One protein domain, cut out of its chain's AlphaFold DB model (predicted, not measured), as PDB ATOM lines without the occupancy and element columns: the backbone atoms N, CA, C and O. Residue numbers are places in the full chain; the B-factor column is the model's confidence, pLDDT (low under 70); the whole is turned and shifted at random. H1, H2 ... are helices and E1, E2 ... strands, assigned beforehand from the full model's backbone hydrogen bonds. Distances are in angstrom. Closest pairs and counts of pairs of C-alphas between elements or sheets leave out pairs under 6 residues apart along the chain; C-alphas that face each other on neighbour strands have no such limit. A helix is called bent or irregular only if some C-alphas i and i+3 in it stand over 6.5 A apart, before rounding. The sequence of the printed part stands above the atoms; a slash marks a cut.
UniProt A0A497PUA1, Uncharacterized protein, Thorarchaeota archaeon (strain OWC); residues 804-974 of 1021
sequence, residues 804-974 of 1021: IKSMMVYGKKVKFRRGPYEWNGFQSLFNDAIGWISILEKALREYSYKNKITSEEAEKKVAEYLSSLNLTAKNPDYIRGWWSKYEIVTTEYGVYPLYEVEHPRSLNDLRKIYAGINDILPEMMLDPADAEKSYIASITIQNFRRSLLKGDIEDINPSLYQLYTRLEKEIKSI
ATOM      1  N   ILE A 804      30.983 -41.608  50.422       86.12
ATOM      2  CA  ILE A 804      31.422 -42.013  49.081       86.12
ATOM      3  C   ILE A 804      30.972 -43.440  48.764       86.12
ATOM      4  O   ILE A 804      30.406 -43.645  47.694       86.12
ATOM      5  N   LYS A 805      31.126 -44.402  49.687       77.69
ATOM      6  CA  LYS A 805      30.629 -45.779  49.503       77.69
ATOM      7  C   LYS A 805      29.133 -45.780  49.178       77.69
ATOM      8  O   LYS A 805      28.711 -46.331  48.164       77.69
ATOM      9  N   SER A 806      28.344 -45.072  49.980       81.50
ATOM     10  CA  SER A 806      26.890 -45.010  49.806       81.50
ATOM     11  C   SER A 806      26.489 -44.285  48.513       81.50
ATOM     12  O   SER A 806      25.546 -44.689  47.836       81.50
ATOM     13  N   MET A 807      27.218 -43.238  48.119       86.81
ATOM     14  CA  MET A 807      26.993 -42.522  46.861       86.81
ATOM     15  C   MET A 807      27.395 -43.343  45.631       86.81
ATOM     16  O   MET A 807      26.725 -43.244  44.604       86.81
ATOM     17  N   MET A 808      28.441 -44.169  45.712       81.00
ATOM     18  CA  MET A 808      28.821 -45.083  44.629       81.00
ATOM     19  C   MET A 808      27.738 -46.139  44.383       81.00
ATOM     20  O   MET A 808      27.461 -46.463  43.232       81.00
ATOM     21  N   VAL A 809      27.058 -46.604  45.438       70.12
ATOM     22  CA  VAL A 809      25.926 -47.534  45.320       70.12
ATOM     23  C   VAL A 809      24.657 -46.807  44.855       70.12
ATOM     24  O   VAL A 809      24.106 -47.099  43.794       70.12
ATOM     25  N   TYR A 810      24.190 -45.815  45.614       76.62
ATOM     26  CA  TYR A 810      22.866 -45.215  45.411       76.62
ATOM     27  C   TYR A 810      22.845 -44.068  44.394       76.62
ATOM     28  O   TYR A 810      21.817 -43.798  43.776       76.62
ATOM     29  N   GLY A 811      23.977 -43.396  44.188       78.69
ATOM     30  CA  GLY A 811      24.136 -42.306  43.225       78.69
ATOM     31  C   GLY A 811      24.526 -42.768  41.816       78.69
ATOM     32  O   GLY A 811      24.589 -41.938  40.909       78.69
ATOM     33  N   LYS A 812      24.765 -44.069  41.595       72.44
ATOM     34  CA  LYS A 812      25.227 -44.642  40.314       72.44
ATOM     35  C   LYS A 812      24.368 -44.247  39.115       72.44
ATOM     36  O   LYS A 812      24.893 -43.917  38.060       72.44
ATOM     37  N   LYS A 813      23.044 -44.271  39.277       67.19
ATOM     38  CA  LYS A 813      22.081 -44.010  38.194       67.19
ATOM     39  C   LYS A 813      21.432 -42.623  38.291       67.19
ATOM     40  O   LYS A 813      20.492 -42.320  37.560       67.19
ATOM     41  N   VAL A 814      21.926 -41.778  39.198       75.31
ATOM     42  CA  VAL A 814      21.397 -40.433  39.441       75.31
ATOM     43  C   VAL A 814      22.106 -39.424  38.549       75.31
ATOM     44  O   VAL A 814      23.315 -39.477  38.338       75.31
ATOM     45  N   LYS A 815      21.338 -38.479  38.018       80.00
ATOM     46  CA  LYS A 815      21.852 -37.427  37.154       80.00
ATOM     47  C   LYS A 815      22.156 -36.170  37.959       80.00
ATOM     48  O   LYS A 815      21.243 -35.558  38.514       80.00
ATOM     49  N   PHE A 816      23.422 -35.767  37.989       84.25
ATOM     50  CA  PHE A 816      23.875 -34.568  38.693       84.25
ATOM     51  C   PHE A 816      24.038 -33.416  37.704       84.25
ATOM     52  O   PHE A 816      24.545 -33.596  36.596       84.25
ATOM     53  N   ARG A 817      23.589 -32.222  38.091       82.44
ATOM     54  CA  ARG A 817      23.686 -31.006  37.277       82.44
ATOM     55  C   ARG A 817      24.061 -29.833  38.162       82.44
ATOM     56  O   ARG A 817      23.463 -29.676  39.226       82.44
ATOM     57  N   ARG A 818      25.002 -29.013  37.697       85.31
ATOM     58  CA  ARG A 818      25.357 -27.739  38.328       85.31
ATOM     59  C   ARG A 818      25.981 -26.800  37.304       85.31
ATOM     60  O   ARG A 818      26.916 -27.181  36.598       85.31
ATOM     61  N   GLY A 819      25.446 -25.585  37.193       83.88
ATOM     62  CA  GLY A 819      25.892 -24.626  36.177       83.88
ATOM     63  C   GLY A 819      25.866 -25.196  34.740       83.88
ATOM     64  O   GLY A 819      24.856 -25.766  34.324       83.88
ATOM     65  N   PRO A 820      26.940 -25.032  33.939       86.38
ATOM     66  CA  PRO A 820      27.016 -25.536  32.566       86.38
ATOM     67  C   PRO A 820      27.462 -27.010  32.466       86.38
ATOM     68  O   PRO A 820      27.809 -27.447  31.365       86.38
ATOM     69  N   TYR A 821      27.472 -27.766  33.573       88.56
ATOM     70  CA  TYR A 821      27.971 -29.142  33.634       88.56
ATOM     71  C   TYR A 821      26.895 -30.149  34.058       88.56
ATOM     72  O   TYR A 821      25.971 -29.848  34.820       88.56
ATOM     73  N   GLU A 822      27.031 -31.365  33.537       86.38
ATOM     74  CA  GLU A 822      26.123 -32.483  33.762       86.38
ATOM     75  C   GLU A 822      26.927 -33.784  33.865       86.38
ATOM     76  O   GLU A 822      27.815 -34.028  33.048       86.38
ATOM     77  N   TRP A 823      26.576 -34.615  34.846       88.62
ATOM     78  CA  TRP A 823      27.193 -35.912  35.104       88.62
ATOM     79  C   TRP A 823      26.123 -36.995  35.176       88.62
ATOM     80  O   TRP A 823      25.112 -36.852  35.873       88.62
ATOM     81  N   ASN A 824      26.346 -38.087  34.450       81.69
ATOM     82  CA  ASN A 824      25.480 -39.260  34.487       81.69
ATOM     83  C   ASN A 824      26.070 -40.251  35.495       81.69
ATOM     84  O   ASN A 824      27.016 -40.967  35.176       81.69
ATOM     85  N   GLY A 825      25.526 -40.264  36.710       81.56
ATOM     86  CA  GLY A 825      26.009 -41.096  37.804       81.56
ATOM     87  C   GLY A 825      27.077 -40.432  38.669       81.56
ATOM     88  O   GLY A 825      27.804 -39.532  38.242       81.56
ATOM     89  N   PHE A 826      27.172 -40.900  39.914       88.75
ATOM     90  CA  PHE A 826      28.107 -40.360  40.898       88.75
ATOM     91  C   PHE A 826      29.574 -40.609  40.536       88.75
ATOM     92  O   PHE A 826      30.401 -39.736  40.762       88.75
ATOM     93  N   GLN A 827      29.900 -41.744  39.914       84.31
ATOM     94  CA  GLN A 827      31.274 -42.048  39.504       84.31
ATOM     95  C   GLN A 827      31.823 -41.009  38.515       84.31
ATOM     96  O   GLN A 827      32.943 -40.534  38.676       84.31
ATOM     97  N   SER A 828      31.014 -40.589  37.534       86.38
ATOM     98  CA  SER A 828      31.404 -39.532  36.593       86.38
ATOM     99  C   SER A 828      31.633 -38.192  37.300       86.38
ATOM    100  O   SER A 828      32.577 -37.483  36.961       86.38
ATOM    101  N   LEU A 829      30.797 -37.860  38.288       92.88
ATOM    102  CA  LEU A 829      30.959 -36.659  39.109       92.88
ATOM    103  C   LEU A 829      32.235 -36.727  39.964       92.88
ATOM    104  O   LEU A 829      32.975 -35.752  40.041       92.88
ATOM    105  N   PHE A 830      32.498 -37.875  40.591       92.00
ATOM    106  CA  PHE A 830      33.660 -38.093  41.447       92.00
ATOM    107  C   PHE A 830      34.976 -38.023  40.664       92.00
ATOM    108  O   PHE A 830      35.891 -37.324  41.089       92.00
ATOM    109  N   ASN A 831      35.047 -38.663  39.493       88.12
ATOM    110  CA  ASN A 831      36.241 -38.641  38.645       88.12
ATOM    111  C   ASN A 831      36.603 -37.215  38.201       88.12
ATOM    112  O   ASN A 831      37.765 -36.823  38.274       88.12
ATOM    113  N   ASP A 832      35.616 -36.405  37.804       91.31
ATOM    114  CA  ASP A 832      35.876 -34.998  37.480       91.31
ATOM    115  C   ASP A 832      36.312 -34.203  38.723       91.31
ATOM    116  O   ASP A 832      37.199 -33.358  38.620       91.31
ATOM    117  N   ALA A 833      35.742 -34.479  39.904       93.62
ATOM    118  CA  ALA A 833      36.110 -33.800  41.151       93.62
ATOM    119  C   ALA A 833      37.587 -34.012  41.530       93.62
ATOM    120  O   ALA A 833      38.250 -33.077  41.976       93.62
ATOM    121  N   ILE A 834      38.131 -35.211  41.306       90.12
ATOM    122  CA  ILE A 834      39.549 -35.513  41.574       90.12
ATOM    123  C   ILE A 834      40.476 -35.234  40.382       90.12
ATOM    124  O   ILE A 834      41.694 -35.254  40.544       90.12
ATOM    125  N   GLY A 835      39.929 -34.935  39.199       87.19
ATOM    126  CA  GLY A 835      40.699 -34.842  37.954       87.19
ATOM    127  C   GLY A 835      41.852 -33.834  37.987       87.19
ATOM    128  O   GLY A 835      42.876 -34.045  37.338       87.19
ATOM    129  N   TRP A 836      41.742 -32.766  38.784       91.19
ATOM    130  CA  TRP A 836      42.840 -31.814  38.954       91.19
ATOM    131  C   TRP A 836      44.073 -32.411  39.647       91.19
ATOM    132  O   TRP A 836      45.192 -32.002  39.341       91.19
ATOM    133  N   ILE A 837      43.889 -33.384  40.543       89.69
ATOM    134  CA  ILE A 837      44.987 -34.081  41.223       89.69
ATOM    135  C   ILE A 837      45.624 -35.088  40.273       89.69
ATOM    136  O   ILE A 837      46.844 -35.097  40.146       89.69
ATOM    137  N   SER A 838      44.821 -35.833  39.510       83.56
ATOM    138  CA  SER A 838      45.331 -36.744  38.476       83.56
ATOM    139  C   SER A 838      46.194 -36.012  37.437       83.56
ATOM    140  O   SER A 838      47.210 -36.528  36.969       83.56
ATOM    141  N   ILE A 839      45.839 -34.765  37.106       85.81
ATOM    142  CA  ILE A 839      46.652 -33.891  36.247       85.81
ATOM    143  C   ILE A 839      47.970 -33.496  36.916       85.81
ATOM    144  O   ILE A 839      48.999 -33.490  36.245       85.81
ATOM    145  N   LEU A 840      47.967 -33.188  38.216       87.62
ATOM    146  CA  LEU A 840      49.193 -32.890  38.959       87.62
ATOM    147  C   LEU A 840      50.111 -34.112  39.055       87.62
ATOM    148  O   LEU A 840      51.299 -33.988  38.782       87.62
ATOM    149  N   GLU A 841      49.575 -35.290  39.360       84.62
ATOM    150  CA  GLU A 841      50.329 -36.550  39.383       84.62
ATOM    151  C   GLU A 841      50.957 -36.845  38.016       84.62
ATOM    152  O   GLU A 841      52.146 -37.159  37.920       84.62
ATOM    153  N   LYS A 842      50.197 -36.651  36.931       82.56
ATOM    154  CA  LYS A 842      50.727 -36.759  35.568       82.56
ATOM    155  C   LYS A 842      51.823 -35.724  35.299       82.56
ATOM    156  O   LYS A 842      52.873 -36.084  34.776       82.56
ATOM    157  N   ALA A 843      51.614 -34.466  35.685       84.19
ATOM    158  CA  ALA A 843      52.601 -33.402  35.520       84.19
ATOM    159  C   ALA A 843      53.905 -33.703  36.275       84.19
ATOM    160  O   ALA A 843      54.988 -33.474  35.748       84.19
ATOM    161  N   LEU A 844      53.824 -34.263  37.483       84.56
ATOM    162  CA  LEU A 844      54.988 -34.672  38.270       84.56
ATOM    163  C   LEU A 844      55.806 -35.754  37.559       84.56
ATOM    164  O   LEU A 844      57.030 -35.636  37.477       84.56
ATOM    165  N   ARG A 845      55.134 -36.764  36.992       79.31
ATOM    166  CA  ARG A 845      55.778 -37.832  36.211       79.31
ATOM    167  C   ARG A 845      56.473 -37.286  34.961       79.31
ATOM    168  O   ARG A 845      57.647 -37.580  34.739       79.31
ATOM    169  N   GLU A 846      55.785 -36.447  34.190       78.81
ATOM    170  CA  GLU A 846      56.342 -35.810  32.987       78.81
ATOM    171  C   GLU A 846      57.520 -34.882  33.326       78.81
ATOM    172  O   GLU A 846      58.561 -34.905  32.666       78.81
ATOM    173  N   TYR A 847      57.405 -34.100  34.404       84.06
ATOM    174  CA  TYR A 847      58.466 -33.208  34.864       84.06
ATOM    175  C   TYR A 847      59.701 -33.983  35.342       84.06
ATOM    176  O   TYR A 847      60.823 -33.611  34.992       84.06
ATOM    177  N   SER A 848      59.512 -35.063  36.109       82.25
ATOM    178  CA  SER A 848      60.588 -35.966  36.543       82.25
ATOM    179  C   SER A 848      61.340 -36.537  35.341       82.25
ATOM    180  O   SER A 848      62.569 -36.435  35.282       82.25
ATOM    181  N   TYR A 849      60.604 -37.032  34.345       74.06
ATOM    182  CA  TYR A 849      61.172 -37.603  33.130       74.06
ATOM    183  C   TYR A 849      61.950 -36.576  32.299       74.06
ATOM    184  O   TYR A 849      63.134 -36.768  32.013       74.06
ATOM    185  N   LYS A 850      61.321 -35.444  31.961       79.25
ATOM    186  CA  LYS A 850      61.913 -34.390  31.119       79.25
ATOM    187  C   LYS A 850      63.201 -33.823  31.712       79.25
ATOM    188  O   LYS A 850      64.118 -33.464  30.975       79.25
ATOM    189  N   ASN A 851      63.276 -33.759  33.041       79.50
ATOM    190  CA  ASN A 851      64.422 -33.211  33.760       79.50
ATOM    191  C   ASN A 851      65.407 -34.277  34.267       79.50
ATOM    192  O   ASN A 851      66.439 -33.903  34.819       79.50
ATOM    193  N   LYS A 852      65.127 -35.576  34.069       84.88
ATOM    194  CA  LYS A 852      65.941 -36.704  34.562       84.88
ATOM    195  C   LYS A 852      66.250 -36.615  36.064       84.88
ATOM    196  O   LYS A 852      67.385 -36.825  36.489       84.88
ATOM    197  N   ILE A 853      65.240 -36.269  36.858       81.75
ATOM    198  CA  ILE A 853      65.326 -36.161  38.323       81.75
ATOM    199  C   ILE A 853      64.428 -37.199  38.991       81.75
ATOM    200  O   ILE A 853      63.481 -37.688  38.378       81.75
ATOM    201  N   THR A 854      64.699 -37.521  40.255       75.56
ATOM    202  CA  THR A 854      63.875 -38.464  41.025       75.56
ATOM    203  C   THR A 854      62.457 -37.922  41.239       75.56
ATOM    204  O   THR A 854      62.239 -36.709  41.219       75.56
ATOM    205  N   SER A 855      61.489 -38.818  41.474       71.31
ATOM    206  CA  SER A 855      60.095 -38.433  41.762       71.31
ATOM    207  C   SER A 855      60.006 -37.471  42.948       71.31
ATOM    208  O   SER A 855      59.347 -36.440  42.867       71.31
ATOM    209  N   GLU A 856      60.749 -37.750  44.021       77.69
ATOM    210  CA  GLU A 856      60.768 -36.916  45.226       77.69
ATOM    211  C   GLU A 856      61.323 -35.505  44.949       77.69
ATOM    212  O   GLU A 856      60.802 -34.501  45.444       77.69
ATOM    213  N   GLU A 857      62.353 -35.397  44.104       84.19
ATOM    214  CA  GLU A 857      62.910 -34.100  43.721       84.19
ATOM    215  C   GLU A 857      61.973 -33.330  42.775       84.19
ATOM    216  O   GLU A 857      61.867 -32.102  42.877       84.19
ATOM    217  N   ALA A 858      61.251 -34.031  41.895       85.38
ATOM    218  CA  ALA A 858      60.210 -33.441  41.055       85.38
ATOM    219  C   ALA A 858      59.050 -32.891  41.897       85.38
ATOM    220  O   ALA A 858      58.667 -31.736  41.718       85.38
ATOM    221  N   GLU A 859      58.556 -33.662  42.868       85.00
ATOM    222  CA  GLU A 859      57.519 -33.229  43.813       85.00
ATOM    223  C   GLU A 859      57.914 -31.972  44.575       85.00
ATOM    224  O   GLU A 859      57.117 -31.037  44.697       85.00
ATOM    225  N   LYS A 860      59.161 -31.911  45.051       89.12
ATOM    226  CA  LYS A 860      59.678 -30.728  45.734       89.12
ATOM    227  C   LYS A 860      59.702 -29.504  44.815       89.12
ATOM    228  O   LYS A 860      59.151 -28.469  45.184       89.12
ATOM    229  N   LYS A 861      60.291 -29.620  43.621       92.06
ATOM    230  CA  LYS A 861      60.434 -28.493  42.679       92.06
ATOM    231  C   LYS A 861      59.093 -27.995  42.149       92.06
ATOM    232  O   LYS A 861      58.888 -26.787  42.057       92.06
ATOM    233  N   VAL A 862      58.169 -28.900  41.829       91.88
ATOM    234  CA  VAL A 862      56.829 -28.525  41.361       91.88
ATOM    235  C   VAL A 862      56.030 -27.874  42.489       91.88
ATOM    236  O   VAL A 862      55.409 -26.842  42.254       91.88
ATOM    237  N   ALA A 863      56.092 -28.384  43.725       91.56
ATOM    238  CA  ALA A 863      55.428 -27.743  44.862       91.56
ATOM    239  C   ALA A 863      55.984 -26.334  45.153       91.56
ATOM    240  O   ALA A 863      55.212 -25.397  45.375       91.56
ATOM    241  N   GLU A 864      57.309 -26.156  45.100       92.75
ATOM    242  CA  GLU A 864      57.961 -24.844  45.213       92.75
ATOM    243  C   GLU A 864      57.513 -23.900  44.089       92.75
ATOM    244  O   GLU A 864      57.140 -22.753  44.351       92.75
ATOM    245  N   TYR A 865      57.459 -24.384  42.846       94.31
ATOM    246  CA  TYR A 865      56.980 -23.602  41.710       94.31
ATOM    247  C   TYR A 865      55.510 -23.192  41.867       94.31
ATOM    248  O   TYR A 865      55.197 -22.005  41.767       94.31
ATOM    249  N   LEU A 866      54.613 -24.124  42.198       92.31
ATOM    250  CA  LEU A 866      53.195 -23.830  42.421       92.31
ATOM    251  C   LEU A 866      53.002 -22.805  43.549       92.31
ATOM    252  O   LEU A 866      52.175 -21.900  43.419       92.31
ATOM    253  N   SER A 867      53.808 -22.875  44.616       92.69
ATOM    254  CA  SER A 867      53.775 -21.891  45.709       92.69
ATOM    255  C   SER A 867      54.098 -20.460  45.248       92.69
ATOM    256  O   SER A 867      53.622 -19.487  45.840       92.69
ATOM    257  N   SER A 868      54.853 -20.318  44.150       92.06
ATOM    258  CA  SER A 868      55.233 -19.027  43.571       92.06
ATOM    259  C   SER A 868      54.140 -18.384  42.705       92.06
ATOM    260  O   SER A 868      54.179 -17.174  42.478       92.06
ATOM    261  N   LEU A 869      53.109 -19.138  42.293       89.75
ATOM    262  CA  LEU A 869      52.033 -18.682  41.392       89.75
ATOM    263  C   LEU A 869      51.003 -17.748  42.056       89.75
ATOM    264  O   LEU A 869      49.903 -17.539  41.537       89.75
ATOM    265  N   ASN A 870      51.336 -17.167  43.213       89.31
ATOM    266  CA  ASN A 870      50.451 -16.312  44.004       89.31
ATOM    267  C   ASN A 870      49.081 -16.977  44.257       89.31
ATOM    268  O   ASN A 870      48.022 -16.376  44.031       89.31
ATOM    269  N   LEU A 871      49.116 -18.251  44.656       90.31
ATOM    270  CA  LEU A 871      47.959 -19.016  45.117       90.31
ATOM    271  C   LEU A 871      47.609 -18.619  46.557       90.31
ATOM    272  O   LEU A 871      48.432 -18.048  47.280       90.31
ATOM    273  N   THR A 872      46.406 -18.971  47.016       88.56
ATOM    274  CA  THR A 872      46.079 -18.851  48.448       88.56
ATOM    275  C   THR A 872      47.021 -19.704  49.311       88.56
ATOM    276  O   THR A 872      47.447 -19.272  50.383       88.56
ATOM    277  N   ALA A 873      47.368 -20.905  48.843       86.75
ATOM    278  CA  ALA A 873      48.336 -21.775  49.497       86.75
ATOM    279  C   ALA A 873      49.768 -21.317  49.187       86.75
ATOM    280  O   ALA A 873      50.175 -21.299  48.030       86.75
ATOM    281  N   LYS A 874      50.528 -20.959  50.228       86.25
ATOM    282  CA  LYS A 874      51.908 -20.455  50.096       86.25
ATOM    283  C   LYS A 874      52.984 -21.427  50.576       86.25
ATOM    284  O   LYS A 874      54.148 -21.214  50.268       86.25
ATOM    285  N   ASN A 875      52.619 -22.440  51.361       86.25
ATOM    286  CA  ASN A 875      53.570 -23.403  51.911       86.25
ATOM    287  C   ASN A 875      53.761 -24.580  50.924       86.25
ATOM    288  O   ASN A 875      52.783 -25.291  50.683       86.25
ATOM    289  N   PRO A 876      54.975 -24.815  50.387       85.56
ATOM    290  CA  PRO A 876      55.257 -25.946  49.502       85.56
ATOM    291  C   PRO A 876      54.946 -27.316  50.119       85.56
ATOM    292  O   PRO A 876      54.453 -28.192  49.415       85.56
ATOM    293  N   ASP A 877      55.159 -27.503  51.423       76.94
ATOM    294  CA  ASP A 877      54.899 -28.794  52.079       76.94
ATOM    295  C   ASP A 877      53.394 -29.091  52.153       76.94
ATOM    296  O   ASP A 877      52.958 -30.221  51.939       76.94
ATOM    297  N   TYR A 878      52.577 -28.053  52.364       82.12
ATOM    298  CA  TYR A 878      51.119 -28.166  52.275       82.12
ATOM    299  C   TYR A 878      50.661 -28.506  50.850       82.12
ATOM    300  O   TYR A 878      49.757 -29.318  50.679       82.12
ATOM    301  N   ILE A 879      51.293 -27.909  49.832       86.19
ATOM    302  CA  ILE A 879      50.992 -28.186  48.419       86.19
ATOM    303  C   ILE A 879      51.355 -29.629  48.060       86.19
ATOM    304  O   ILE A 879      50.554 -30.307  47.424       86.19
ATOM    305  N   ARG A 880      52.506 -30.136  48.521       83.06
ATOM    306  CA  ARG A 880      52.882 -31.547  48.328       83.06
ATOM    307  C   ARG A 880      51.859 -32.497  48.946       83.06
ATOM    308  O   ARG A 880      51.596 -33.568  48.403       83.06
ATOM    309  N   GLY A 881      51.230 -32.081  50.046       76.69
ATOM    310  CA  GLY A 881      50.131 -32.799  50.684       76.69
ATOM    311  C   GLY A 881      48.920 -33.059  49.779       76.69
ATOM    312  O   GLY A 881      48.183 -34.001  50.045       76.69
ATOM    313  N   TRP A 882      48.711 -32.288  48.705       86.56
ATOM    314  CA  TRP A 882      47.516 -32.413  47.856       86.56
ATOM    315  C   TRP A 882      47.401 -33.765  47.149       86.56
ATOM    316  O   TRP A 882      46.302 -34.300  47.072       86.56
ATOM    317  N   TRP A 883      48.514 -34.319  46.661       81.38
ATOM    318  CA  TRP A 883      48.556 -35.624  45.981       81.38
ATOM    319  C   TRP A 883      49.126 -36.744  46.863       81.38
ATOM    320  O   TRP A 883      48.902 -37.916  46.591       81.38
ATOM    321  N   SER A 884      49.849 -36.407  47.935       72.06
ATOM    322  CA  SER A 884      50.484 -37.406  48.810       72.06
ATOM    323  C   SER A 884      49.622 -37.841  50.001       72.06
ATOM    324  O   SER A 884      49.873 -38.907  50.563       72.06
ATOM    325  N   LYS A 885      48.604 -37.059  50.394       72.56
ATOM    326  CA  LYS A 885      47.730 -37.371  51.538       72.56
ATOM    327  C   LYS A 885      46.320 -37.738  51.087       72.56
ATOM    328  O   LYS A 885      45.515 -36.874  50.728       72.56
ATOM    329  N   TYR A 886      46.005 -39.027  51.147       71.38
ATOM    330  CA  TYR A 886      44.680 -39.553  50.835       71.38
ATOM    331  C   TYR A 886      44.352 -40.792  51.671       71.38
ATOM    332  O   TYR A 886      45.237 -41.497  52.146       71.38
ATOM    333  N   GLU A 887      43.059 -41.043  51.845       69.94
ATOM    334  CA  GLU A 887      42.518 -42.310  52.342       69.94
ATOM    335  C   GLU A 887      42.106 -43.175  51.143       69.94
ATOM    336  O   GLU A 887      41.607 -42.654  50.148       69.94
ATOM    337  N   ILE A 888      42.291 -44.491  51.207       63.03
ATOM    338  CA  ILE A 888      41.825 -45.402  50.155       63.03
ATOM    339  C   ILE A 888      40.455 -45.978  50.526       63.03
ATOM    340  O   ILE A 888      40.297 -46.585  51.584       63.03
ATOM    341  N   VAL A 889      39.484 -45.852  49.616       61.28
ATOM    342  CA  VAL A 889      38.151 -46.451  49.749       61.28
ATOM    343  C   VAL A 889      37.928 -47.511  48.687       61.28
ATOM    344  O   VAL A 889      37.902 -47.225  47.493       61.28
ATOM    345  N   THR A 890      37.703 -48.743  49.128       53.09
ATOM    346  CA  THR A 890      37.296 -49.846  48.256       53.09
ATOM    347  C   THR A 890      35.774 -49.940  48.189       53.09
ATOM    348  O   THR A 890      35.086 -49.857  49.210       53.09
ATOM    349  N   THR A 891      35.258 -50.122  46.978       53.31
ATOM    350  CA  THR A 891      33.853 -50.416  46.677       53.31
ATOM    351  C   THR A 891      33.786 -51.578  45.682       53.31
ATOM    352  O   THR A 891      34.797 -51.910  45.065       53.31
ATOM    353  N   GLU A 892      32.595 -52.127  45.448       45.09
ATOM    354  CA  GLU A 892      32.336 -53.128  44.395       45.09
ATOM    355  C   GLU A 892      32.778 -52.672  42.987       45.09
ATOM    356  O   GLU A 892      33.003 -53.491  42.100       45.09
ATOM    357  N   TYR A 893      32.920 -51.358  42.772       47.38
ATOM    358  CA  TYR A 893      33.268 -50.748  41.484       47.38
ATOM    359  C   TYR A 893      34.752 -50.402  41.339       47.38
ATOM    360  O   TYR A 893      35.169 -49.928  40.281       47.38
ATOM    361  N   GLY A 894      35.550 -50.618  42.386       51.38
ATOM    362  CA  GLY A 894      36.980 -50.339  42.379       51.38
ATOM    363  C   GLY A 894      37.474 -49.618  43.627       51.38
ATOM    364  O   GLY A 894      36.782 -49.500  44.643       51.38
ATOM    365  N   VAL A 895      38.715 -49.149  43.533       57.31
ATOM    366  CA  VAL A 895      39.458 -48.491  44.607       57.31
ATOM    367  C   VAL A 895      39.565 -47.002  44.294       57.31
ATOM    368  O   VAL A 895      40.012 -46.638  43.210       57.31
ATOM    369  N   TYR A 896      39.163 -46.147  45.230       67.69
ATOM    370  CA  TYR A 896      39.081 -44.702  45.037       67.69
ATOM    371  C   TYR A 896      39.919 -43.956  46.087       67.69
ATOM    372  O   TYR A 896      39.720 -44.188  47.284       67.69
ATOM    373  N   PRO A 897      40.820 -43.043  45.678       69.94
ATOM    374  CA  PRO A 897      41.546 -42.185  46.605       69.94
ATOM    375  C   PRO A 897      40.666 -41.017  47.077       69.94
ATOM    376  O   PRO A 897      40.124 -40.246  46.283       69.94
ATOM    377  N   LEU A 898      40.535 -40.864  48.391       77.88
ATOM    378  CA  LEU A 898      39.910 -39.724  49.051       77.88
ATOM    379  C   LEU A 898      40.989 -38.767  49.546       77.88
ATOM    380  O   LEU A 898      41.461 -38.859  50.679       77.88
ATOM    381  N   TYR A 899      41.369 -37.832  48.683       80.56
ATOM    382  CA  TYR A 899      42.363 -36.814  49.005       80.56
ATOM    383  C   TYR A 899      41.905 -35.908  50.148       80.56
ATOM    384  O   TYR A 899      40.735 -35.514  50.230       80.56
ATOM    385  N   GLU A 900      42.828 -35.551  51.038       77.25
ATOM    386  CA  GLU A 900      42.549 -34.641  52.151       77.25
ATOM    387  C   GLU A 900      42.052 -33.282  51.628       77.25
ATOM    388  O   GLU A 900      41.036 -32.759  52.090       77.25
ATOM    389  N   VAL A 901      42.702 -32.772  50.576       85.25
ATOM    390  CA  VAL A 901      42.330 -31.534  49.884       85.25
ATOM    391  C   VAL A 901      41.507 -31.857  48.636       85.25
ATOM    392  O   VAL A 901      42.040 -32.291  47.624       85.25
ATOM    393  N   GLU A 902      40.196 -31.605  48.683       85.19
ATOM    394  CA  GLU A 902      39.279 -31.905  47.564       85.19
ATOM    395  C   GLU A 902      39.369 -30.901  46.409       85.19
ATOM    396  O   GLU A 902      39.094 -31.235  45.256       85.19
ATOM    397  N   HIS A 903      39.704 -29.648  46.720       90.12
ATOM    398  CA  HIS A 903      39.861 -28.569  45.748       90.12
ATOM    399  C   HIS A 903      40.682 -27.408  46.347       90.12
ATOM    400  O   HIS A 903      40.672 -27.207  47.568       90.12
ATOM    401  N   PRO A 904      41.349 -26.577  45.520       89.00
ATOM    402  CA  PRO A 904      41.945 -25.319  45.972       89.00
ATOM    403  C   PRO A 904      40.906 -24.352  46.561       89.00
ATOM    404  O   PRO A 904      39.710 -24.477  46.313       89.00
ATOM    405  N   ARG A 905      41.342 -23.325  47.303       85.69
ATOM    406  CA  ARG A 905      40.439 -22.363  47.979       85.69
ATOM    407  C   ARG A 905      39.450 -21.680  47.028       85.69
ATOM    408  O   ARG A 905      38.346 -21.340  47.448       85.69
ATOM    409  N   SER A 906      39.867 -21.416  45.793       87.31
ATOM    410  CA  SER A 906      39.065 -20.714  44.795       87.31
ATOM    411  C   SER A 906      39.271 -21.295  43.401       87.31
ATOM    412  O   SER A 906      40.346 -21.804  43.081       87.31
ATOM    413  N   LEU A 907      38.270 -21.124  42.536       87.56
ATOM    414  CA  LEU A 907      38.368 -21.484  41.122       87.56
ATOM    415  C   LEU A 907      39.548 -20.782  40.421       87.56
ATOM    416  O   LEU A 907      40.195 -21.352  39.544       87.56
ATOM    417  N   ASN A 908      39.854 -19.544  40.816       87.56
ATOM    418  CA  ASN A 908      40.970 -18.789  40.253       87.56
ATOM    419  C   ASN A 908      42.332 -19.415  40.590       87.56
ATOM    420  O   ASN A 908      43.221 -19.421  39.743       87.56
ATOM    421  N   ASP A 909      42.493 -19.963  41.798       90.75
ATOM    422  CA  ASP A 909      43.717 -20.684  42.162       90.75
ATOM    423  C   ASP A 909      43.888 -21.933  41.295       90.75
ATOM    424  O   ASP A 909      44.981 -22.178  40.792       90.75
ATOM    425  N   LEU A 910      42.806 -22.669  41.028       91.50
ATOM    426  CA  LEU A 910      42.874 -23.843  40.161       91.50
ATOM    427  C   LEU A 910      43.221 -23.487  38.704       91.50
ATOM    428  O   LEU A 910      44.043 -24.157  38.083       91.50
ATOM    429  N   ARG A 911      42.679 -22.382  38.173       89.69
ATOM    430  CA  ARG A 911      43.066 -21.868  36.844       89.69
ATOM    431  C   ARG A 911      44.549 -21.497  36.772       89.69
ATOM    432  O   ARG A 911      45.198 -21.803  35.777       89.69
ATOM    433  N   LYS A 912      45.088 -20.852  37.814       91.88
ATOM    434  CA  LYS A 912      46.522 -20.529  37.901       91.88
ATOM    435  C   LYS A 912      47.382 -21.785  37.948       91.88
ATOM    436  O   LYS A 912      48.426 -21.796  37.313       91.88
ATOM    437  N   ILE A 913      46.942 -22.825  38.661       93.06
ATOM    438  CA  ILE A 913      47.635 -24.120  38.685       93.06
ATOM    439  C   ILE A 913      47.713 -24.687  37.265       93.06
ATOM    440  O   ILE A 913      48.810 -24.962  36.800       93.06
ATOM    441  N   TYR A 914      46.597 -24.778  36.535       93.19
ATOM    442  CA  TYR A 914      46.600 -25.308  35.162       93.19
ATOM    443  C   TYR A 914      47.487 -24.482  34.220       93.19
ATOM    444  O   TYR A 914      48.260 -25.048  33.451       93.19
ATOM    445  N   ALA A 915      47.408 -23.150  34.305       90.31
ATOM    446  CA  ALA A 915      48.266 -22.262  33.526       90.31
ATOM    447  C   ALA A 915      49.751 -22.470  33.863       90.31
ATOM    448  O   ALA A 915      50.555 -22.658  32.959       90.31
ATOM    449  N   GLY A 916      50.101 -22.527  35.150       91.56
ATOM    450  CA  GLY A 916      51.475 -22.755  35.588       91.56
ATOM    451  C   GLY A 916      52.005 -24.133  35.195       91.56
ATOM    452  O   GLY A 916      53.166 -24.250  34.817       91.56
ATOM    453  N   ILE A 917      51.171 -25.179  35.219       92.88
ATOM    454  CA  ILE A 917      51.568 -26.499  34.712       92.88
ATOM    455  C   ILE A 917      51.842 -26.439  33.206       92.88
ATOM    456  O   ILE A 917      52.871 -26.949  32.773       92.88
ATOM    457  N   ASN A 918      51.008 -25.758  32.416       91.31
ATOM    458  CA  ASN A 918      51.289 -25.536  30.993       91.31
ATOM    459  C   ASN A 918      52.555 -24.689  30.758       91.31
ATOM    460  O   ASN A 918      53.216 -24.870  29.741       91.31
ATOM    461  N   ASP A 919      52.921 -23.787  31.673       91.38
ATOM    462  CA  ASP A 919      54.152 -22.997  31.552       91.38
ATOM    463  C   ASP A 919      55.412 -23.870  31.708       91.38
ATOM    464  O   ASP A 919      56.401 -23.662  31.001       91.38
ATOM    465  N   ILE A 920      55.389 -24.865  32.605       91.62
ATOM    466  CA  ILE A 920      56.516 -25.797  32.810       91.62
ATOM    467  C   ILE A 920      56.471 -27.017  31.872       91.62
ATOM    468  O   ILE A 920      57.520 -27.564  31.515       91.62
ATOM    469  N   LEU A 921      55.275 -27.423  31.442       88.81
ATOM    470  CA  LEU A 921      55.004 -28.557  30.557       88.81
ATOM    471  C   LEU A 921      53.977 -28.172  29.468       88.81
ATOM    472  O   LEU A 921      52.821 -28.604  29.521       88.81
ATOM    473  N   PRO A 922      54.378 -27.382  28.451       85.38
ATOM    474  CA  PRO A 922      53.475 -26.929  27.383       85.38
ATOM    475  C   PRO A 922      52.781 -28.063  26.618       85.38
ATOM    476  O   PRO A 922      51.664 -27.903  26.129       85.38
ATOM    477  N   GLU A 923      53.437 -29.218  26.531       80.62
ATOM    478  CA  GLU A 923      52.939 -30.443  25.911       80.62
ATOM    479  C   GLU A 923      51.659 -31.006  26.549       80.62
ATOM    480  O   GLU A 923      50.928 -31.735  25.881       80.62
ATOM    481  N   MET A 924      51.346 -30.658  27.805       78.62
ATOM    482  CA  MET A 924      50.129 -31.142  28.467       78.62
ATOM    483  C   MET A 924      48.850 -30.497  27.920       78.62
ATOM    484  O   MET A 924      47.783 -31.095  28.050       78.62
ATOM    485  N   MET A 925      48.949 -29.311  27.302       82.31
ATOM    486  CA  MET A 925      47.836 -28.588  26.666       82.31
ATOM    487  C   MET A 925      46.557 -28.522  27.525       82.31
ATOM    488  O   MET A 925      45.448 -28.699  27.020       82.31
ATOM    489  N   LEU A 926      46.700 -28.279  28.831       84.31
ATOM    490  CA  LEU A 926      45.581 -28.299  29.774       84.31
ATOM    491  C   LEU A 926      44.573 -27.185  29.471       84.31
ATOM    492  O   LEU A 926      44.953 -26.014  29.380       84.31
ATOM    493  N   ASP A 927      43.288 -27.536  29.371       80.38
ATOM    494  CA  ASP A 927      42.200 -26.582  29.142       80.38
ATOM    495  C   ASP A 927      41.728 -25.966  30.478       80.38
ATOM    496  O   ASP A 927      41.299 -26.691  31.385       80.38
ATOM    497  N   PRO A 928      41.734 -24.627  30.632       78.44
ATOM    498  CA  PRO A 928      41.138 -23.957  31.787       78.44
ATOM    499  C   PRO A 928      39.662 -24.311  32.036       78.44
ATOM    500  O   PRO A 928      39.186 -24.183  33.165       78.44
ATOM    501  N   ALA A 929      38.917 -24.742  31.015       79.50
ATOM    502  CA  ALA A 929      37.536 -25.186  31.167       79.50
ATOM    503  C   ALA A 929      37.412 -26.532  31.905       79.50
ATOM    504  O   ALA A 929      36.392 -26.769  32.559       79.50
ATOM    505  N   ASP A 930      38.441 -27.381  31.854       83.50
ATOM    506  CA  ASP A 930      38.479 -28.648  32.589       83.50
ATOM    507  C   ASP A 930      38.802 -28.416  34.072       83.50
ATOM    508  O   ASP A 930      38.201 -29.055  34.937       83.50
ATOM    509  N   ALA A 931      39.639 -27.417  34.386       85.25
ATOM    510  CA  ALA A 931      39.803 -26.920  35.756       85.25
ATOM    511  C   ALA A 931      38.464 -26.448  36.341       85.25
ATOM    512  O   ALA A 931      38.102 -26.797  37.464       85.25
ATOM    513  N   GLU A 932      37.696 -25.672  35.570       87.44
ATOM    514  CA  GLU A 932      36.366 -25.226  35.993       87.44
ATOM    515  C   GLU A 932      35.427 -26.401  36.271       87.44
ATOM    516  O   GLU A 932      34.803 -26.442  37.330       87.44
ATOM    517  N   LYS A 933      35.359 -27.377  35.360       89.75
ATOM    518  CA  LYS A 933      34.522 -28.572  35.525       89.75
ATOM    519  C   LYS A 933      34.892 -29.352  36.789       89.75
ATOM    520  O   LYS A 933      33.997 -29.709  37.556       89.75
ATOM    521  N   SER A 934      36.191 -29.548  37.027       91.69
ATOM    522  CA  SER A 934      36.709 -30.253  38.202       91.69
ATOM    523  C   SER A 934      36.339 -29.547  39.507       91.69
ATOM    524  O   SER A 934      35.771 -30.157  40.412       91.69
ATOM    525  N   TYR A 935      36.528 -28.226  39.574       92.25
ATOM    526  CA  TYR A 935      36.169 -27.439  40.755       92.25
ATOM    527  C   TYR A 935      34.669 -27.518  41.086       92.25
ATOM    528  O   TYR A 935      34.291 -27.736  42.238       92.25
ATOM    529  N   ILE A 936      33.799 -27.363  40.080       90.81
ATOM    530  CA  ILE A 936      32.342 -27.419  40.284       90.81
ATOM    531  C   ILE A 936      31.895 -28.822  40.707       90.81
ATOM    532  O   ILE A 936      30.998 -28.946  41.550       90.81
ATOM    533  N   ALA A 937      32.526 -29.875  40.185       93.38
ATOM    534  CA  ALA A 937      32.275 -31.240  40.627       93.38
ATOM    535  C   ALA A 937      32.585 -31.406  42.129       93.38
ATOM    536  O   ALA A 937      31.703 -31.816  42.888       93.38
ATOM    537  N   SER A 938      33.765 -30.973  42.593       92.69
ATOM    538  CA  SER A 938      34.154 -31.053  44.012       92.69
ATOM    539  C   SER A 938      33.202 -30.287  44.933       92.69
ATOM    540  O   SER A 938      32.755 -30.819  45.950       92.69
ATOM    541  N   ILE A 939      32.810 -29.063  44.558       90.12
ATOM    542  CA  ILE A 939      31.860 -28.256  45.344       90.12
ATOM    543  C   ILE A 939      30.463 -28.900  45.373       90.12
ATOM    544  O   ILE A 939      29.755 -28.808  46.377       90.12
ATOM    545  N   THR A 940      30.047 -29.581  44.301       90.56
ATOM    546  CA  THR A 940      28.775 -30.323  44.264       90.56
ATOM    547  C   THR A 940      28.760 -31.452  45.285       90.56
ATOM    548  O   THR A 940      27.822 -31.540  46.079       90.56
ATOM    549  N   ILE A 941      29.818 -32.264  45.314       92.75
ATOM    550  CA  ILE A 941      29.970 -33.363  46.274       92.75
ATOM    551  C   ILE A 941      30.015 -32.817  47.707       92.75
ATOM    552  O   ILE A 941      29.287 -33.295  48.579       92.75
ATOM    553  N   GLN A 942      30.814 -31.775  47.945       89.06
ATOM    554  CA  GLN A 942      30.969 -31.165  49.265       89.06
ATOM    555  C   GLN A 942      29.655 -30.572  49.794       89.06
ATOM    556  O   GLN A 942      29.325 -30.765  50.966       89.06
ATOM    557  N   ASN A 943      28.887 -29.872  48.954       87.06
ATOM    558  CA  ASN A 943      27.598 -29.300  49.349       87.06
ATOM    559  C   ASN A 943      26.578 -30.388  49.687       87.06
ATOM    560  O   ASN A 943      25.871 -30.270  50.690       87.06
ATOM    561  N   PHE A 944      26.541 -31.470  48.904       90.31
ATOM    562  CA  PHE A 944      25.672 -32.605  49.196       90.31
ATOM    563  C   PHE A 944      26.014 -33.222  50.556       90.31
ATOM    564  O   PHE A 944      25.147 -33.376  51.417       90.31
ATOM    565  N   ARG A 945      27.306 -33.493  50.780       89.31
ATOM    566  CA  ARG A 945      27.816 -34.064  52.029       89.31
ATOM    567  C   ARG A 945      27.504 -33.184  53.244       89.31
ATOM    568  O   ARG A 945      27.047 -33.689  54.265       89.31
ATOM    569  N   ARG A 946      27.707 -31.867  53.137       85.25
ATOM    570  CA  ARG A 946      27.382 -30.913  54.214       85.25
ATOM    571  C   ARG A 946      25.894 -30.880  54.536       85.25
ATOM    572  O   ARG A 946      25.544 -30.796  55.709       85.25
ATOM    573  N   SER A 947      25.040 -30.946  53.519       86.19
ATOM    574  CA  SER A 947      23.589 -30.940  53.723       86.19
ATOM    575  C   SER A 947      23.144 -32.184  54.495       86.19
ATOM    576  O   SER A 947      22.287 -32.077  55.365       86.19
ATOM    577  N   LEU A 948      23.744 -33.354  54.223       85.50
ATOM    578  CA  LEU A 948      23.467 -34.592  54.970       85.50
ATOM    579  C   LEU A 948      23.878 -34.480  56.442       85.50
ATOM    580  O   LEU A 948      23.121 -34.883  57.313       85.50
ATOM    581  N   LEU A 949      25.042 -33.890  56.731       79.88
ATOM    582  CA  LEU A 949      25.496 -33.691  58.115       79.88
ATOM    583  C   LEU A 949      24.608 -32.725  58.905       79.88
ATOM    584  O   LEU A 949      24.437 -32.894  60.108       79.88
ATOM    585  N   LYS A 950      24.066 -31.694  58.246       80.69
ATOM    586  CA  LYS A 950      23.232 -30.682  58.907       80.69
ATOM    587  C   LYS A 950      21.755 -31.061  59.025       80.69
ATOM    588  O   LYS A 950      21.067 -30.482  59.858       80.69
ATOM    589  N   GLY A 951      21.271 -32.004  58.214       76.62
ATOM    590  CA  GLY A 951      19.834 -32.279  58.091       76.62
ATOM    591  C   GLY A 951      19.080 -31.258  57.221       76.62
ATOM    592  O   GLY A 951      17.855 -31.185  57.280       76.62
ATOM    593  N   ASP A 952      19.790 -30.446  56.428       78.62
ATOM    594  CA  ASP A 952      19.215 -29.330  55.664       78.62
ATOM    595  C   ASP A 952      18.840 -29.764  54.234       78.62
ATOM    596  O   ASP A 952      19.531 -29.461  53.259       78.62
ATOM    597  N   ILE A 953      17.724 -30.485  54.080       75.56
ATOM    598  CA  ILE A 953      17.258 -30.952  52.759       75.56
ATOM    599  C   ILE A 953      16.926 -29.797  51.795       75.56
ATOM    600  O   ILE A 953      17.017 -29.956  50.579       75.56
ATOM    601  N   GLU A 954      16.576 -28.612  52.307       70.94
ATOM    602  CA  GLU A 954      16.203 -27.447  51.489       70.94
ATOM    603  C   GLU A 954      17.343 -26.935  50.590       70.94
ATOM    604  O   GLU A 954      17.073 -26.357  49.532       70.94
ATOM    605  N   ASP A 955      18.600 -27.195  50.967       68.69
ATOM    606  CA  ASP A 955      19.799 -26.800  50.216       68.69
ATOM    607  C   ASP A 955      20.112 -27.744  49.040       68.69
ATOM    608  O   ASP A 955      20.958 -27.450  48.187       68.69
ATOM    609  N   ILE A 956      19.406 -28.872  48.950       75.62
ATOM    610  CA  ILE A 956      19.559 -29.863  47.890       75.62
ATOM    611  C   ILE A 956      18.584 -29.575  46.740       75.62
ATOM    612  O   ILE A 956      17.490 -29.035  46.909       75.62
ATOM    613  N   ASN A 957      18.969 -29.932  45.512       68.56
ATOM    614  CA  ASN A 957      18.041 -29.878  44.383       68.56
ATOM    615  C   ASN A 957      16.883 -30.867  44.633       68.56
ATOM    616  O   ASN A 957      17.172 -32.028  44.916       68.56
ATOM    617  N   PRO A 958      15.600 -30.479  44.475       64.44
ATOM    618  CA  PRO A 958      14.465 -31.388  44.656       64.44
ATOM    619  C   PRO A 958      14.584 -32.726  43.917       64.44
ATOM    620  O   PRO A 958      14.165 -33.755  44.439       64.44
ATOM    621  N   SER A 959      15.238 -32.749  42.747       64.81
ATOM    622  CA  SER A 959      15.492 -33.995  42.008       64.81
ATOM    623  C   SER A 959      16.381 -35.001  42.756       64.81
ATOM    624  O   SER A 959      16.492 -36.144  42.327       64.81
ATOM    625  N   LEU A 960      17.039 -34.587  43.841       76.50
ATOM    626  CA  LEU A 960      17.967 -35.381  44.643       76.50
ATOM    627  C   LEU A 960      17.445 -35.678  46.066       76.50
ATOM    628  O   LEU A 960      18.148 -36.330  46.837       76.50
ATOM    629  N   TYR A 961      16.226 -35.258  46.430       75.62
ATOM    630  CA  TYR A 961      15.679 -35.430  47.790       75.62
ATOM    631  C   TYR A 961      15.549 -36.889  48.244       75.62
ATOM    632  O   TYR A 961      15.816 -37.190  49.405       75.62
ATOM    633  N   GLN A 962      15.199 -37.829  47.358       66.69
ATOM    634  CA  GLN A 962      15.209 -39.246  47.758       66.69
ATOM    635  C   GLN A 962      16.610 -39.788  47.951       66.69
ATOM    636  O   GLN A 962      16.814 -40.553  48.884       66.69
ATOM    637  N   LEU A 963      17.555 -39.424  47.074       78.12
ATOM    638  CA  LEU A 963      18.942 -39.842  47.248       78.12
ATOM    639  C   LEU A 963      19.426 -39.376  48.622       78.12
ATOM    640  O   LEU A 963      19.963 -40.174  49.377       78.12
ATOM    641  N   TYR A 964      19.131 -38.124  48.974       84.00
ATOM    642  CA  TYR A 964      19.393 -37.574  50.297       84.00
ATOM    643  C   TYR A 964      18.752 -38.405  51.422       84.00
ATOM    644  O   TYR A 964      19.463 -38.885  52.295       84.00
ATOM    645  N   THR A 965      17.438 -38.635  51.365       75.56
ATOM    646  CA  THR A 965      16.689 -39.345  52.424       75.56
ATOM    647  C   THR A 965      17.169 -40.790  52.592       75.56
ATOM    648  O   THR A 965      17.319 -41.293  53.704       75.56
ATOM    649  N   ARG A 966      17.468 -41.472  51.478       74.62
ATOM    650  CA  ARG A 966      18.010 -42.835  51.485       74.62
ATOM    651  C   ARG A 966      19.398 -42.878  52.118       74.62
ATOM    652  O   ARG A 966      19.658 -43.750  52.940       74.62
ATOM    653  N   LEU A 967      20.270 -41.936  51.755       82.62
ATOM    654  CA  LEU A 967      21.603 -41.816  52.347       82.62
ATOM    655  C   LEU A 967      21.524 -41.502  53.838       82.62
ATOM    656  O   LEU A 967      22.276 -42.079  54.609       82.62
ATOM    657  N   GLU A 968      20.605 -40.632  54.246       82.19
ATOM    658  CA  GLU A 968      20.372 -40.308  55.652       82.19
ATOM    659  C   GLU A 968      19.973 -41.556  56.459       82.19
ATOM    660  O   GLU A 968      20.584 -41.822  57.496       82.19
ATOM    661  N   LYS A 969      19.028 -42.371  55.954       75.75
ATOM    662  CA  LYS A 969      18.639 -43.649  56.587       75.75
ATOM    663  C   LYS A 969      19.827 -44.614  56.688       75.75
ATOM    664  O   LYS A 969      20.057 -45.182  57.755       75.75
ATOM    665  N   GLU A 970      20.598 -44.774  55.611       73.31
ATOM    666  CA  GLU A 970      21.759 -45.678  55.577       73.31
ATOM    667  C   GLU A 970      22.855 -45.244  56.558       73.31
ATOM    668  O   GLU A 970      23.310 -46.030  57.385       73.31
ATOM    669  N   ILE A 971      23.250 -43.970  56.507       78.06
ATOM    670  CA  ILE A 971      24.272 -43.403  57.391       78.06
ATOM    671  C   ILE A 971      23.850 -43.583  58.848       78.06
ATOM    672  O   ILE A 971      24.665 -43.989  59.676       78.06
ATOM    673  N   LYS A 972      22.576 -43.331  59.168       76.44
ATOM    674  CA  LYS A 972      22.047 -43.527  60.518       76.44
ATOM    675  C   LYS A 972      22.142 -44.991  60.965       76.44
ATOM    676  O   LYS A 972      22.636 -45.246  62.060       76.44
ATOM    677  N   SER A 973      21.768 -45.939  60.105       71.12
ATOM    678  CA  SER A 973      21.908 -47.380  60.366       71.12
ATOM    679  C   SER A 973      23.363 -47.785  60.644       71.12
ATOM    680  O   SER A 973      23.652 -48.492  61.614       71.12
ATOM    681  N   ILE A 974      24.313 -47.275  59.853       71.19
ATOM    682  CA  ILE A 974      25.749 -47.524  60.053       71.19
ATOM    683  C   ILE A 974      26.208 -46.971  61.409       71.19
ATOM    684  O   ILE A 974      26.879 -47.673  62.165       71.19
TER     685      ILE A 974
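This is residues 804 to 974 of the 1021 residues of an uncharacterized protein of Thorarchaeota archaeon (strain OWC) (UniProt A0A497PUA1). An elongated helical body has the bent helix H2 and the helical hairpin of H5 and H6 along its length; H6 crosses the first arm H2a, while the second arm H2b and H5 run side by side. At one end H3 and H4 pack on H2b; at the other end stands H7, with H1 on its inner side, and of two small strand hairpins E1 and E2 pack on H2a and H6, while E3 and E4 reach from H4 to H1. The 171 printed residues have seven named helices and four named strands in the order H1, E1, E2, H2, H3, H4, E3, E4, H5, H6, H7. Both two-stranded sheets, E1 - E2 and E3 - E4, are antiparallel, and the class is mostly helix. The whole is compact, with a radius of gyration of the C-alphas of 17.5 A, and spans 52 by 31 by 26 A.

H1, residues 804 to 810, leads by a tight link to E1, residues 815 to 818, which forms a hairpin with E2, residues 821 to 824; N 816 and O 823 are 2.9 A apart, within hydrogen-bond range. H2, residues 826 to 851, was assigned as one helix by its hydrogen bonds but is bent, with C-alphas 833 and 836 7.4 A apart; its arms H2a, residues 826 to 833, and H2b, residues 836 to 851, stand at a steep tilt of 47 degrees. H2 is the hub, touching four other helices. H1 and H2a only just touch, with 3 pairs of C-alphas within 8 A, the closest being Met 808 and Phe 826 at 6.1 A. H3, residues 855 to 868, touches residues 844 to 848 of H2b alone, at a steep tilt of 65 degrees; the closest C-alphas, of Ser 848 and Ala 858, are 5.2 A apart. H4, residues 876 to 884, touches H3 at a steep tilt of 54 degrees, opposite ways, with the C-alphas of Ala 863 and Pro 876 closest at 5.0 A. E3, residues 886 to 891, and E4, residues 894 to 899, form a hairpin, with N 898 and O 887 2.7 A apart, within hydrogen-bond range; the closest C-alphas of H1 and E3 are those of Lys 805 and Thr 891, 6.3 A apart. H5, residues 907 to 920, and H6, residues 928 to 950, form a helical hairpin at a steep tilt of 37 degrees, only just past shallow; the C-alphas of Arg 911 and Pro 928 are closest at 5.8 A. With residues 933 to 941 alone, H6 touches H2a at a steep tilt of 56 degrees, opposite ways; the closest C-alphas are those of Ala 833 and Ser 938, 4.4 A apart. H7, residues 958 to 974, touches H1 with residues 963 to 970 alone; the closest C-alphas are those of Ser 806 and Leu 967, 6.7 A apart. Every O i to N i+4 pair is within hydrogen-bond range in H1, H2a, H2b, H3, H5 and H6, against 3 of 5 in H4 and 11 of 13 in H7.

H1 begins at C-alpha 804, (31.422, -42.013, 49.081). H2b is 22.2 A long, H3 20.1 A, H5 20.4 A and H6 33.2 A, with C-alpha 950 of H6 at (23.232, -30.682, 58.907). E3 measures 15.9 A and E4 16.0 A. H7, 25.0 A long, is irregular, with C-alphas 959 and 962 7.8 A apart, and ends at C-alpha 974, (25.749, -47.524, 60.053).

The C-alphas farthest apart, of Lys 852 and Glu 954, are 53.3 A apart. The printed part has no cut and no long link. The mean pLDDT of the printed part is 82.0; 17 residues are under 70, among them residues 887 to 897 and 957 to 959.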